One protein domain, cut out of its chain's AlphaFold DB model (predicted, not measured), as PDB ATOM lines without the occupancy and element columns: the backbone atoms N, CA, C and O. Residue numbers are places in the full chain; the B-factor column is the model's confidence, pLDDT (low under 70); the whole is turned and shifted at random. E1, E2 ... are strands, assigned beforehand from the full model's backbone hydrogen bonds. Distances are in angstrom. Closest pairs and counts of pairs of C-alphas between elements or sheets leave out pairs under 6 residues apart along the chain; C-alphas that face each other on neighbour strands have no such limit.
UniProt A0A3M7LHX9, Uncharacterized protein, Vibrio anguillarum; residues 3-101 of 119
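Overview. This is residues 3 to 101 of the 119 residues of an uncharacterized protein of Vibrio anguillarum (UniProt A0A3M7LHX9). A long twisted ribbon, the antiparallel hairpin of E3 and E4, runs the length of a rod, with short strands added along its edges: E1 and then E2 beside E3, E5 beside E4. Toward the turn at residues 52 to 57 the hairpin goes on as two strands alone. The printed part has 99 residues, no named helix and five strands, E1 to E5 in chain order, in one branched antiparallel sheet; the class is all strand. It is extended, with a radius of gyration of the C-alphas of 23.5 A and spans of 78 by 31 by 21 A.

Along the chain. Find C-alpha 3 at (-6.107, 54.575, -32.783); from there E1 runs to residue 11, bending by 51 degrees at residue 7. E2 is residues 20 to 25. E3, residues 29 to 51, covers 58.7 A and bends by 69 degrees at residue 32. E4, residues 58 to 81, covers 55.9 A and bends by 94 degrees at residue 61. E5, residues 94 to 100, ends at C-alpha 100, (-16.190, 48.631, -47.831).

Arrangement. Look beside E3: E1 and E2 lie on one side of it, E4 on the other side. For E1, N 5 and O 41 are 2.8 A apart; for E2, a hairpin with E3, N 21 and O 33 are 2.8 A apart. Along E3 and E4, N 40 and O 70 are 3.0 A apart. On the other side of E4, in the hairpin with E5, N 79 and O 97 are 2.9 A apart. E1 and E5 are apart.

Size, cuts and confidence. The C-alphas of Ile 54 and Glu 88, the two farthest apart, are 79.7 A apart. The sheet is twisted. The printed part has no cut; the link E4 to E5, residues 82 to 93, is long. No printed residue is under 70 in pLDDT.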
ATOM      1  N   GLU A   3      -6.637  55.828 -32.261       94.94
ATOM      2  CA  GLU A   3      -6.107  54.575 -32.783       94.94
ATOM      3  C   GLU A   3      -7.251  53.563 -32.844       94.94
ATOM      4  O   GLU A   3      -8.036  53.478 -31.901       94.94
ATOM      5  N   VAL A   4      -7.367  52.835 -33.955       94.75
ATOM      6  CA  VAL A   4      -8.406  51.817 -34.155       94.75
ATOM      7  C   VAL A   4      -7.736  50.479 -34.425       94.75
ATOM      8  O   VAL A   4      -6.868  50.385 -35.295       94.75
ATOM      9  N   SER A   5      -8.179  49.457 -33.703       96.19
ATOM     10  CA  SER A   5      -7.720  48.077 -33.819       96.19
ATOM     11  C   SER A   5      -8.874  47.198 -34.278       96.19
ATOM     12  O   SER A   5      -9.938  47.182 -33.669       96.19
ATOM     13  N   PHE A   6      -8.661  46.478 -35.374       95.69
ATOM     14  CA  PHE A   6      -9.612  45.490 -35.869       95.69
ATOM     15  C   PHE A   6      -9.584  44.234 -34.995       95.69
ATOM     16  O   PHE A   6      -8.500  43.707 -34.731       95.69
ATOM     17  N   ASN A   7     -10.762  43.720 -34.635       96.38
ATOM     18  CA  ASN A   7     -10.889  42.493 -33.853       96.38
ATOM     19  C   ASN A   7     -11.408  41.339 -34.705       96.38
ATOM     20  O   ASN A   7     -10.736  40.314 -34.846       96.38
ATOM     21  N   SER A   8     -12.609  41.491 -35.263       97.25
ATOM     22  CA  SER A   8     -13.295  40.410 -35.964       97.25
ATOM     23  C   SER A   8     -14.211  40.927 -37.075       97.25
ATOM     24  O   SER A   8     -14.602  42.095 -37.110       97.25
ATOM     25  N   MET A   9     -14.513  40.038 -38.023       95.75
ATOM     26  CA  MET A   9     -15.454  40.278 -39.111       95.75
ATOM     27  C   MET A   9     -16.241  39.007 -39.383       95.75
ATOM     28  O   MET A   9     -15.653  37.942 -39.580       95.75
ATOM     29  N   GLU A  10     -17.558  39.142 -39.457       96.25
ATOM     30  CA  GLU A  10     -18.462  38.037 -39.744       96.25
ATOM     31  C   GLU A  10     -19.456  38.430 -40.836       96.25
ATOM     32  O   GLU A  10     -20.046  39.509 -40.803       96.25
ATOM     33  N   PHE A  11     -19.667  37.542 -41.810       96.50
ATOM     34  CA  PHE A  11     -20.721  37.730 -42.800       96.50
ATOM     35  C   PHE A  11     -22.091  37.543 -42.158       96.50
ATOM     36  O   PHE A  11     -22.362  36.519 -41.520       96.50
ATOM     37  N   LEU A  12     -22.993  38.487 -42.410       95.06
ATOM     38  CA  LEU A  12     -24.391  38.309 -42.072       95.06
ATOM     39  C   LEU A  12     -24.941  37.125 -42.874       95.06
ATOM     40  O   LEU A  12     -24.807  37.058 -44.098       95.06
ATOM     41  N   SER A  13     -25.532  36.171 -42.163       93.00
ATOM     42  CA  SER A  13     -25.882  34.861 -42.709       93.00
ATOM     43  C   SER A  13     -27.361  34.544 -42.504       93.00
ATOM     44  O   SER A  13     -27.943  34.899 -41.478       93.00
ATOM     45  N   ASP A  14     -27.953  33.833 -43.464       90.88
ATOM     46  CA  ASP A  14     -29.248  33.168 -43.315       90.88
ATOM     47  C   ASP A  14     -28.994  31.676 -43.046       90.88
ATOM     48  O   ASP A  14     -28.609  30.901 -43.927       90.88
ATOM     49  N   GLY A  15     -29.098  31.282 -41.775       88.94
ATOM     50  CA  GLY A  15     -28.695  29.953 -41.320       88.94
ATOM     51  C   GLY A  15     -27.176  29.761 -41.386       88.94
ATOM     52  O   GLY A  15     -26.442  30.374 -40.619       88.94
ATOM     53  N   SER A  16     -26.708  28.868 -42.262       87.31
ATOM     54  CA  SER A  16     -25.282  28.534 -42.419       87.31
ATOM     55  C   SER A  16     -24.604  29.222 -43.606       87.31
ATOM     56  O   SER A  16     -23.437  28.941 -43.875       87.31
ATOM     57  N   SER A  17     -25.332  30.041 -44.365       91.38
ATOM     58  CA  SER A  17     -24.843  30.618 -45.617       91.38
ATOM     59  C   SER A  17     -24.862  32.144 -45.559       91.38
ATOM     60  O   SER A  17     -25.858  32.709 -45.102       91.38
ATOM     61  N   PRO A  18     -23.798  32.818 -46.032       92.81
ATOM     62  CA  PRO A  18     -23.769  34.272 -46.087       92.81
ATOM     63  C   PRO A  18     -24.842  34.791 -47.046       92.81
ATOM     64  O   PRO A  18     -25.128  34.175 -48.078       92.81
ATOM     65  N   ILE A  19     -25.426  35.938 -46.710       93.69
ATOM     66  CA  ILE A  19     -26.375  36.630 -47.580       93.69
ATOM     67  C   ILE A  19     -25.564  37.393 -48.627       93.69
ATOM     68  O   ILE A  19     -24.879  38.364 -48.309       93.69
ATOM     69  N   LEU A  20     -25.645  36.929 -49.873       95.38
ATOM     70  CA  LEU A  20     -24.927  37.491 -51.010       95.38
ATOM     71  C   LEU A  20     -25.915  38.022 -52.047       95.38
ATOM     72  O   LEU A  20     -26.893  37.352 -52.386       95.38
ATOM     73  N   GLN A  21     -25.632  39.203 -52.585       96.06
ATOM     74  CA  GLN A  21     -26.367  39.795 -53.693       96.06
ATOM     75  C   GLN A  21     -25.428  39.992 -54.879       96.06
ATOM     76  O   GLN A  21     -24.389  40.631 -54.774       96.06
ATOM     77  N   LEU A  22     -25.815  39.457 -56.034       96.12
ATOM     78  CA  LEU A  22     -25.113  39.711 -57.284       96.12
ATOM     79  C   LEU A  22     -25.350  41.164 -57.715       96.12
ATOM     80  O   LEU A  22     -26.505  41.572 -57.864       96.12
ATOM     81  N   VAL A  23     -24.274  41.926 -57.898       96.69
ATOM     82  CA  VAL A  23     -24.336  43.340 -58.301       96.69
ATOM     83  C   VAL A  23     -24.071  43.473 -59.791       96.69
ATOM     84  O   VAL A  23     -24.855  44.094 -60.507       96.69
ATOM     85  N   GLU A  24     -22.996  42.846 -60.261       94.00
ATOM     86  CA  GLU A  24     -22.547  42.942 -61.643       94.00
ATOM     87  C   GLU A  24     -21.994  41.604 -62.125       94.00
ATOM     88  O   GLU A  24     -21.374  40.855 -61.368       94.00
ATOM     89  N   VAL A  25     -22.247  41.310 -63.398       92.31
ATOM     90  CA  VAL A  25     -21.636  40.199 -64.125       92.31
ATOM     91  C   VAL A  25     -21.300  40.690 -65.517       92.31
ATOM     92  O   VAL A  25     -22.191  41.128 -66.252       92.31
ATOM     93  N   ASP A  26     -20.042  40.535 -65.891       86.25
ATOM     94  CA  ASP A  26     -19.591  40.665 -67.266       86.25
ATOM     95  C   ASP A  26     -18.677  39.487 -67.654       86.25
ATOM     96  O   ASP A  26     -18.672  38.443 -67.000       86.25
ATOM     97  N   SER A  27     -17.996  39.589 -68.798       81.44
ATOM     98  CA  SER A  27     -17.151  38.511 -69.322       81.44
ATOM     99  C   SER A  27     -15.819  38.333 -68.589       81.44
ATOM    100  O   SER A  27     -15.171  37.313 -68.797       81.44
ATOM    101  N   GLU A  28     -15.388  39.317 -67.803       84.81
ATOM    102  CA  GLU A  28     -14.065  39.371 -67.168       84.81
ATOM    103  C   GLU A  28     -14.150  39.484 -65.637       84.81
ATOM    104  O   GLU A  28     -13.191  39.134 -64.943       84.81
ATOM    105  N   GLN A  29     -15.289  39.931 -65.099       91.88
ATOM    106  CA  GLN A  29     -15.512  40.100 -63.670       91.88
ATOM    107  C   GLN A  29     -16.944  39.780 -63.215       91.88
ATOM    108  O   GLN A  29     -17.933  39.878 -63.947       91.88
ATOM    109  N   VAL A  30     -17.039  39.439 -61.933       94.94
ATOM    110  CA  VAL A  30     -18.280  39.281 -61.181       94.94
ATOM    111  C   VAL A  30     -18.145  40.068 -59.885       94.94
ATOM    112  O   VAL A  30     -17.201  39.854 -59.129       94.94
ATOM    113  N   VAL A  31     -19.107  40.942 -59.600       96.88
ATOM    114  CA  VAL A  31     -19.150  41.716 -58.354       96.88
ATOM    115  C   VAL A  31     -20.296  41.215 -57.490       96.88
ATOM    116  O   VAL A  31     -21.459  41.177 -57.916       96.88
ATOM    117  N   VAL A  32     -19.970  40.845 -56.256       97.38
ATOM    118  CA  VAL A  32     -20.929  40.371 -55.257       97.38
ATOM    119  C   VAL A  32     -20.915  41.306 -54.060       97.38
ATOM    120  O   VAL A  32     -19.863  41.613 -53.510       97.38
ATOM    121  N   GLN A  33     -22.098  41.718 -53.626       98.00
ATOM    122  CA  GLN A  33     -22.305  42.427 -52.376       98.00
ATOM    123  C   GLN A  33     -22.597  41.433 -51.253       98.00
ATOM    124  O   GLN A  33     -23.428  40.535 -51.402       98.00
ATOM    125  N   ALA A  34     -21.962  41.640 -50.107       97.38
ATOM    126  CA  ALA A  34     -22.298  40.980 -48.855       97.38
ATOM    127  C   ALA A  34     -22.478  42.021 -47.747       97.38
ATOM    128  O   ALA A  34     -22.019  43.154 -47.868       97.38
ATOM    129  N   ILE A  35     -23.130  41.636 -46.653       97.06
ATOM    130  CA  ILE A  35     -23.175  42.445 -45.430       97.06
ATOM    131  C   ILE A  35     -22.245  41.793 -44.417       97.06
ATOM    132  O   ILE A  35     -22.334  40.585 -44.187       97.06
ATOM    133  N   VAL A  36     -21.369  42.584 -43.807       97.00
ATOM    134  CA  VAL A  36     -20.465  42.132 -42.748       97.00
ATOM    135  C   VAL A  36     -20.706  42.918 -41.469       97.00
ATOM    136  O   VAL A  36     -20.964  44.120 -41.506       97.00
ATOM    137  N   SER A  37     -20.617  42.226 -40.339       96.88
ATOM    138  CA  SER A  37     -20.526  42.819 -39.009       96.88
ATOM    139  C   SER A  37     -19.058  42.867 -38.615       96.88
ATOM    140  O   SER A  37     -18.375  41.845 -38.682       96.88
ATOM    141  N   ILE A  38     -18.573  44.045 -38.237       97.06
ATOM    142  CA  ILE A  38     -17.185  44.279 -37.838       97.06
ATOM    143  C   ILE A  38     -17.167  44.660 -36.367       97.06
ATOM    144  O   ILE A  38     -17.932  45.525 -35.943       97.06
ATOM    145  N   GLU A  39     -16.262  44.044 -35.619       97.62
ATOM    146  CA  GLU A  39     -15.934  44.411 -34.246       97.62
ATOM    147  C   GLU A  39     -14.542  45.044 -34.219       97.62
ATOM    148  O   GLU A  39     -13.586  44.521 -34.810       97.62
ATOM    149  N   ALA A  40     -14.422  46.176 -33.535       96.88
ATOM    150  CA  ALA A  40     -13.169  46.899 -33.396       96.88
ATOM    151  C   ALA A  40     -13.077  47.597 -32.035       96.88
ATOM    152  O   ALA A  40     -14.081  47.888 -31.383       96.88
ATOM    153  N   ASP A  41     -11.850  47.917 -31.642       97.38
ATOM    154  CA  ASP A  41     -11.556  48.761 -30.492       97.38
ATOM    155  C   ASP A  41     -11.018  50.106 -30.959       97.38
ATOM    156  O   ASP A  41     -10.174  50.179 -31.854       97.38
ATOM    157  N   ALA A  42     -11.459  51.181 -30.317       97.12
ATOM    158  CA  ALA A  42     -10.850  52.492 -30.460       97.12
ATOM    159  C   ALA A  42     -10.165  52.892 -29.155       97.12
ATOM    160  O   ALA A  42     -10.686  52.653 -28.067       97.12
ATOM    161  N   SER A  43      -9.017  53.551 -29.263       96.62
ATOM    162  CA  SER A  43      -8.301  54.158 -28.142       96.62
ATOM    163  C   SER A  43      -7.951  55.605 -28.464       96.62
ATOM    164  O   SER A  43      -7.553  55.928 -29.583       96.62
ATOM    165  N   CYS A  44      -8.097  56.497 -27.491       94.38
ATOM    166  CA  CYS A  44      -7.787  57.912 -27.653       94.38
ATOM    167  C   CYS A  44      -7.115  58.465 -26.396       94.38
ATOM    168  O   CYS A  44      -7.493  58.132 -25.274       94.38
ATOM    169  N   SER A  45      -6.142  59.354 -26.594       93.06
ATOM    170  CA  SER A  45      -5.587  60.201 -25.535       93.06
ATOM    171  C   SER A  45      -6.075  61.638 -25.687       93.06
ATOM    172  O   SER A  45      -5.966  62.234 -26.766       93.06
ATOM    173  N   PHE A  46      -6.540  62.196 -24.580       90.50
ATOM    174  CA  PHE A  46      -6.975  63.574 -24.422       90.50
ATOM    175  C   PHE A  46      -5.960  64.328 -23.568       90.50
ATOM    176  O   PHE A  46      -5.468  63.802 -22.573       90.50
ATOM    177  N   SER A  47      -5.656  65.567 -23.943       90.19
ATOM    178  CA  SER A  47      -4.800  66.460 -23.167       90.19
ATOM    179  C   SER A  47      -5.457  67.826 -23.020       90.19
ATOM    180  O   SER A  47      -5.966  68.402 -23.984       90.19
ATOM    181  N   LEU A  48      -5.455  68.342 -21.795       88.06
ATOM    182  CA  LEU A  48      -5.972  69.654 -21.444       88.06
ATOM    183  C   LEU A  48      -4.794  70.590 -21.183       88.06
ATOM    184  O   LEU A  48      -3.823  70.238 -20.516       88.06
ATOM    185  N   SER A  49      -4.880  71.809 -21.706       90.69
ATOM    186  CA  SER A  49      -3.892  72.856 -21.458       90.69
ATOM    187  C   SER A  49      -4.568  74.218 -21.353       90.69
ATOM    188  O   SER A  49      -5.627  74.441 -21.944       90.69
ATOM    189  N   VAL A  50      -3.966  75.126 -20.588       89.62
ATOM    190  CA  VAL A  50      -4.439  76.504 -20.406       89.62
ATOM    191  C   VAL A  50      -3.408  77.486 -20.940       89.62
ATOM    192  O   VAL A  50      -2.211  77.313 -20.733       89.62
ATOM    193  N   HIS A  51      -3.866  78.532 -21.621       90.50
ATOM    194  CA  HIS A  51      -2.995  79.597 -22.104       90.50
ATOM    195  C   HIS A  51      -2.611  80.548 -20.958       90.50
ATOM    196  O   HIS A  51      -3.477  81.238 -20.409       90.50
ATOM    197  N   ASP A  52      -1.320  80.641 -20.634       83.88
ATOM    198  CA  ASP A  52      -0.797  81.633 -19.696       83.88
ATOM    199  C   ASP A  52      -0.606  82.988 -20.392       83.88
ATOM    200  O   ASP A  52       0.023  83.112 -21.441       83.88
ATOM    201  N   SER A  53      -1.158  84.041 -19.793       83.31
ATOM    202  CA  SER A  53      -1.084  85.403 -20.329       83.31
ATOM    203  C   SER A  53       0.257  86.097 -20.066       83.31
ATOM    204  O   SER A  53       0.505  87.137 -20.681       83.31
ATOM    205  N   ILE A  54       1.095  85.570 -19.164       85.38
ATOM    206  CA  ILE A  54       2.414  86.141 -18.849       85.38
ATOM    207  C   ILE A  54       3.398  85.802 -19.969       85.38
ATOM    208  O   ILE A  54       3.890  86.706 -20.648       85.38
ATOM    209  N   ASP A  55       3.604  84.506 -20.204       84.44
ATOM    210  CA  ASP A  55       4.606  84.019 -21.157       84.44
ATOM    211  C   ASP A  55       4.013  83.646 -22.531       84.44
ATOM    212  O   ASP A  55       4.760  83.424 -23.479       84.44
ATOM    213  N   LYS A  56       2.677  83.703 -22.686       86.75
ATOM    214  CA  LYS A  56       1.924  83.392 -23.924       86.75
ATOM    215  C   LYS A  56       2.055  81.945 -24.405       86.75
ATOM    216  O   LYS A  56       1.847  81.668 -25.587       86.75
ATOM    217  N   ASP A  57       2.353  81.040 -23.481       88.94
ATOM    218  CA  ASP A  57       2.471  79.610 -23.736       88.94
ATOM    219  C   ASP A  57       1.279  78.837 -23.156       88.94
ATOM    220  O   ASP A  57       0.594  79.290 -22.235       88.94
ATOM    221  N   TYR A  58       1.023  77.648 -23.706       87.38
ATOM    222  CA  TYR A  58       0.058  76.705 -23.141       87.38
ATOM    223  C   TYR A  58       0.733  75.856 -22.065       87.38
ATOM    224  O   TYR A  58       1.660  75.097 -22.348       87.38
ATOM    225  N   VAL A  59       0.236  75.952 -20.837       88.44
ATOM    226  CA  VAL A  59       0.654  75.108 -19.719       88.44
ATOM    227  C   VAL A  59      -0.231  73.871 -19.696       88.44
ATOM    228  O   VAL A  59      -1.460  73.967 -19.679       88.44
ATOM    229  N   PHE A  60       0.402  72.701 -19.719       88.62
ATOM    230  CA  PHE A  60      -0.281  71.424 -19.564       88.62
ATOM    231  C   PHE A  60      -1.001  71.369 -18.212       88.62
ATOM    232  O   PHE A  60      -0.398  71.668 -17.182       88.62
ATOM    233  N   LEU A  61      -2.281  71.000 -18.236       87.31
ATOM    234  CA  LEU A  61      -3.075  70.780 -17.033       87.31
ATOM    235  C   LEU A  61      -3.075  69.300 -16.679       87.31
ATOM    236  O   LEU A  61      -2.604  68.925 -15.611       87.31
ATOM    237  N   ASP A  62      -3.611  68.484 -17.585       88.56
ATOM    238  CA  ASP A  62      -3.816  67.063 -17.351       88.56
ATOM    239  C   ASP A  62      -4.018  66.303 -18.670       88.56
ATOM    240  O   ASP A  62      -4.224  66.897 -19.737       88.56
ATOM    241  N   SER A  63      -3.965  64.979 -18.603       89.81
ATOM    242  CA  SER A  63      -4.260  64.084 -19.712       89.81
ATOM    243  C   SER A  63      -4.964  62.831 -19.232       89.81
ATOM    244  O   SER A  63      -4.609  62.273 -18.199       89.81
ATOM    245  N   SER A  64      -5.873  62.324 -20.054       91.44
ATOM    246  CA  SER A  64      -6.530  61.042 -19.825       91.44
ATOM    247  C   SER A  64      -6.529  60.217 -21.105       91.44
ATOM    248  O   SER A  64      -6.409  60.752 -22.211       91.44
ATOM    249  N   SER A  65      -6.648  58.903 -20.969       92.69
ATOM    250  CA  SER A  65      -6.821  57.987 -22.090       92.69
ATOM    251  C   SER A  65      -8.050  57.128 -21.870       92.69
ATOM    252  O   SER A  65      -8.274  56.654 -20.758       92.69
ATOM    253  N   ALA A  66      -8.795  56.884 -22.939       94.81
ATOM    254  CA  ALA A  66      -9.957  56.013 -22.927       94.81
ATOM    255  C   ALA A  66      -9.880  55.020 -24.085       94.81
ATOM    256  O   ALA A  66      -9.371  55.346 -25.163       94.81
ATOM    257  N   SER A  67     -10.424  53.832 -23.850       96.19
ATOM    258  CA  SER A  67     -10.622  52.800 -24.861       96.19
ATOM    259  C   SER A  67     -12.069  52.337 -24.818       96.19
ATOM    260  O   SER A  67     -12.659  52.251 -23.740       96.19
ATOM    261  N   THR A  68     -12.635  52.051 -25.983       96.56
ATOM    262  CA  THR A  68     -14.008  51.566 -26.124       96.56
ATOM    263  C   THR A  68     -14.088  50.564 -27.269       96.56
ATOM    264  O   THR A  68     -13.391  50.717 -28.275       96.56
ATOM    265  N   SER A  69     -14.940  49.558 -27.111       96.81
ATOM    266  CA  SER A  69     -15.251  48.585 -28.156       96.81
ATOM    267  C   SER A  69     -16.520  49.022 -28.870       96.81
ATOM    268  O   SER A  69     -17.466  49.497 -28.238       96.81
ATOM    269  N   PHE A  70     -16.549  48.861 -30.187       95.12
ATOM    270  CA  PHE A  70     -17.718  49.177 -30.990       95.12
ATOM    271  C   PHE A  70     -17.882  48.166 -32.120       95.12
ATOM    272  O   PHE A  70     -16.910  47.673 -32.700       95.12
ATOM    273  N   ASP A  71     -19.137  47.888 -32.441       95.94
ATOM    274  CA  ASP A  71     -19.532  47.098 -33.591       95.94
ATOM    275  C   ASP A  71     -20.265  47.966 -34.614       95.94
ATOM    276  O   ASP A  71     -20.952  48.937 -34.283       95.94
ATOM    277  N   PHE A  72     -20.091  47.636 -35.889       95.62
ATOM    278  CA  PHE A  72     -20.874  48.235 -36.959       95.62
ATOM    279  C   PHE A  72     -21.060  47.255 -38.109       95.62
ATOM    280  O   PHE A  72     -20.232  46.375 -38.351       95.62
ATOM    281  N   GLN A  73     -22.157  47.426 -38.843       96.50
ATOM    282  CA  GLN A  73     -22.410  46.686 -40.071       96.50
ATOM    283  C   GLN A  73     -22.126  47.566 -41.279       96.50
ATOM    284  O   GLN A  73     -22.463  48.751 -41.291       96.50
ATOM    285  N   THR A  74     -21.536  46.973 -42.307       96.88
ATOM    286  CA  THR A  74     -21.358  47.616 -43.605       96.88
ATOM    287  C   THR A  74     -21.568  46.609 -44.719       96.88
ATOM    288  O   THR A  74     -21.360  45.405 -44.561       96.88
ATOM    289  N   GLU A  75     -21.967  47.123 -45.871       97.31
ATOM    290  CA  GLU A  75     -21.887  46.386 -47.118       97.31
ATOM    291  C   GLU A  75     -20.422  46.317 -47.567       97.31
ATOM    292  O   GLU A  75     -19.652  47.269 -47.374       97.31
ATOM    293  N   VAL A  76     -20.051  45.178 -48.140       97.50
ATOM    294  CA  VAL A  76     -18.765  44.945 -48.791       97.50
ATOM    295  C   VAL A  76     -19.023  44.475 -50.217       97.50
ATOM    296  O   VAL A  76     -19.819  43.558 -50.433       97.50
ATOM    297  N   LEU A  77     -18.370  45.111 -51.185       98.06
ATOM    298  CA  LEU A  77     -18.320  44.651 -52.569       98.06
ATOM    299  C   LEU A  77     -17.059  43.820 -52.754       98.06
ATOM    300  O   LEU A  77     -15.963  44.253 -52.408       98.06
ATOM    301  N   ILE A  78     -17.229  42.615 -53.277       97.38
ATOM    302  CA  ILE A  78     -16.146  41.686 -53.572       97.38
ATOM    303  C   ILE A  78     -16.134  41.491 -55.080       97.38
ATOM    304  O   ILE A  78     -17.104  40.976 -55.649       97.38
ATOM    305  N   THR A  79     -15.042  41.903 -55.713       97.06
ATOM    306  CA  THR A  79     -14.833  41.744 -57.149       97.06
ATOM    307  C   THR A  79     -13.997  40.504 -57.390       97.06
ATOM    308  O   THR A  79     -12.867  40.378 -56.912       97.06
ATOM    309  N   PHE A  80     -14.574  39.582 -58.145       95.50
ATOM    310  CA  PHE A  80     -13.909  38.405 -58.661       95.50
ATOM    311  C   PHE A  80     -13.556  38.661 -60.120       95.50
ATOM    312  O   PHE A  80     -14.410  39.124 -60.875       95.50
ATOM    313  N   SER A  81     -12.344  38.324 -60.540       93.69
ATOM    314  CA  SER A  81     -11.948  38.366 -61.950       93.69
ATOM    315  C   SER A  81     -11.356  37.032 -62.370       93.69
ATOM    316  O   SER A  81     -10.771  36.324 -61.552       93.69
ATOM    317  N   GLY A  82     -11.523  36.678 -63.642       88.88
ATOM    318  CA  GLY A  82     -11.041  35.408 -64.172       88.88
ATOM    319  C   GLY A  82     -11.865  34.909 -65.349       88.88
ATOM    320  O   GLY A  82     -12.690  35.630 -65.910       88.88
ATOM    321  N   ASP A  83     -11.633  33.653 -65.724       84.94
ATOM    322  CA  ASP A  83     -12.427  32.981 -66.750       84.94
ATOM    323  C   ASP A  83     -13.628  32.283 -66.103       84.94
ATOM    324  O   ASP A  83     -13.490  31.246 -65.458       84.94
ATOM    325  N   PHE A  84     -14.817  32.858 -66.287       84.12
ATOM    326  CA  PHE A  84     -16.078  32.303 -65.785       84.12
ATOM    327  C   PHE A  84     -16.754  31.340 -66.776       84.12
ATOM    328  O   PHE A  84     -17.905  30.947 -66.564       84.12
ATOM    329  N   THR A  85     -16.095  30.991 -67.888       82.12
ATOM    330  CA  THR A  85     -16.685  30.135 -68.930       82.12
ATOM    331  C   THR A  85     -16.520  28.641 -68.662       82.12
ATOM    332  O   THR A  85     -17.343  27.855 -69.139       82.12
ATOM    333  N   ASP A  86     -15.511  28.244 -67.879       80.50
ATOM    334  CA  ASP A  86     -15.319  26.862 -67.437       80.50
ATOM    335  C   ASP A  86     -15.987  26.630 -66.076       80.50
ATOM    336  O   ASP A  86     -15.468  26.973 -65.016       80.50
ATOM    337  N   CYS A  87     -17.178  26.033 -66.101       72.56
ATOM    338  CA  CYS A  87     -17.952  25.750 -64.894       72.56
ATOM    339  C   CYS A  87     -17.358  24.627 -64.019       72.56
ATOM    340  O   CYS A  87     -17.901  24.370 -62.940       72.56
ATOM    341  N   GLU A  88     -16.331  23.908 -64.488       81.19
ATOM    342  CA  GLU A  88     -15.693  22.802 -63.758       81.19
ATOM    343  C   GLU A  88     -14.346  23.195 -63.128       81.19
ATOM    344  O   GLU A  88     -13.886  22.501 -62.216       81.19
ATOM    345  N   ASP A  89     -13.744  24.312 -63.553       80.12
ATOM    346  CA  ASP A  89     -12.467  24.812 -63.040       80.12
ATOM    347  C   ASP A  89     -12.509  26.316 -62.728       80.12
ATOM    348  O   ASP A  89     -12.428  27.171 -63.604       80.12
ATOM    349  N   PHE A  90     -12.560  26.635 -61.434       80.88
ATOM    350  CA  PHE A  90     -12.510  28.008 -60.925       80.88
ATOM    351  C   PHE A  90     -11.105  28.436 -60.479       80.88
ATOM    352  O   PHE A  90     -10.961  29.454 -59.807       80.88
ATOM    353  N   SER A  91     -10.057  27.674 -60.808       85.38
ATOM    354  CA  SER A  91      -8.678  27.998 -60.407       85.38
ATOM    355  C   SER A  91      -8.148  29.298 -61.017       85.38
ATOM    356  O   SER A  91      -7.190  29.869 -60.497       85.38
ATOM    357  N   SER A  92      -8.772  29.764 -62.100       85.06
ATOM    358  CA  SER A  92      -8.483  31.036 -62.763       85.06
ATOM    359  C   SER A  92      -9.210  32.232 -62.139       85.06
ATOM    360  O   SER A  92      -8.912  33.361 -62.524       85.06
ATOM    361  N   ILE A  93     -10.155  32.003 -61.216       90.69
ATOM    362  CA  ILE A  93     -10.912  33.061 -60.544       90.69
ATOM    363  C   ILE A  93     -10.165  33.500 -59.290       90.69
ATOM    364  O   ILE A  93      -9.879  32.701 -58.396       90.69
ATOM    365  N   GLU A  94      -9.921  34.797 -59.187       93.56
ATOM    366  CA  GLU A  94      -9.304  35.424 -58.026       93.56
ATOM    367  C   GLU A  94     -10.136  36.608 -57.529       93.56
ATOM    368  O   GLU A  94     -10.878  37.231 -58.288       93.56
ATOM    369  N   ILE A  95     -10.016  36.916 -56.236       95.44
ATOM    370  CA  ILE A  95     -10.542  38.168 -55.686       95.44
ATOM    371  C   ILE A  95      -9.542  39.259 -56.047       95.44
ATOM    372  O   ILE A  95      -8.409  39.243 -55.562       95.44
ATOM    373  N   THR A  96      -9.960  40.187 -56.894       96.25
ATOM    374  CA  THR A  96      -9.118  41.294 -57.359       96.25
ATOM    375  C   THR A  96      -9.356  42.572 -56.578       96.25
ATOM    376  O   THR A  96      -8.440  43.389 -56.482       96.25
ATOM    377  N   ASP A  97     -10.541  42.732 -55.986       96.69
ATOM    378  CA  ASP A  97     -10.873  43.909 -55.191       96.69
ATOM    379  C   ASP A  97     -11.873  43.609 -54.067       96.69
ATOM    380  O   ASP A  97     -12.716  42.710 -54.171       96.69
ATOM    381  N   VAL A  98     -11.755  44.376 -52.983       96.69
ATOM    382  CA  VAL A  98     -12.654  44.337 -51.824       96.69
ATOM    383  C   VAL A  98     -12.882  45.766 -51.341       96.69
ATOM    384  O   VAL A  98     -11.972  46.398 -50.801       96.69
ATOM    385  N   GLU A  99     -14.111  46.253 -51.476       97.50
ATOM    386  CA  GLU A  99     -14.493  47.618 -51.114       97.50
ATOM    387  C   GLU A  99     -15.520  47.625 -49.979       97.50
ATOM    388  O   GLU A  99     -16.581  47.010 -50.072       97.50
ATOM    389  N   PHE A 100     -15.230  48.363 -48.904       95.56
ATOM    390  CA  PHE A 100     -16.190  48.631 -47.831       95.56
ATOM    391  C   PHE A 100     -16.975  49.898 -48.153       95.56
ATOM    392  O   PHE A 100     -16.393  50.973 -48.291       95.56
ATOM    393  N   ILE A 101     -18.299  49.787 -48.216       96.38
ATOM    394  CA  ILE A 101     -19.170  50.895 -48.630       96.38
ATOM    395  C   ILE A 101     -19.243  52.005 -47.580       96.38
ATOM    396  O   ILE A 101     -19.438  53.177 -47.910       96.38
TER     397      ILE A 101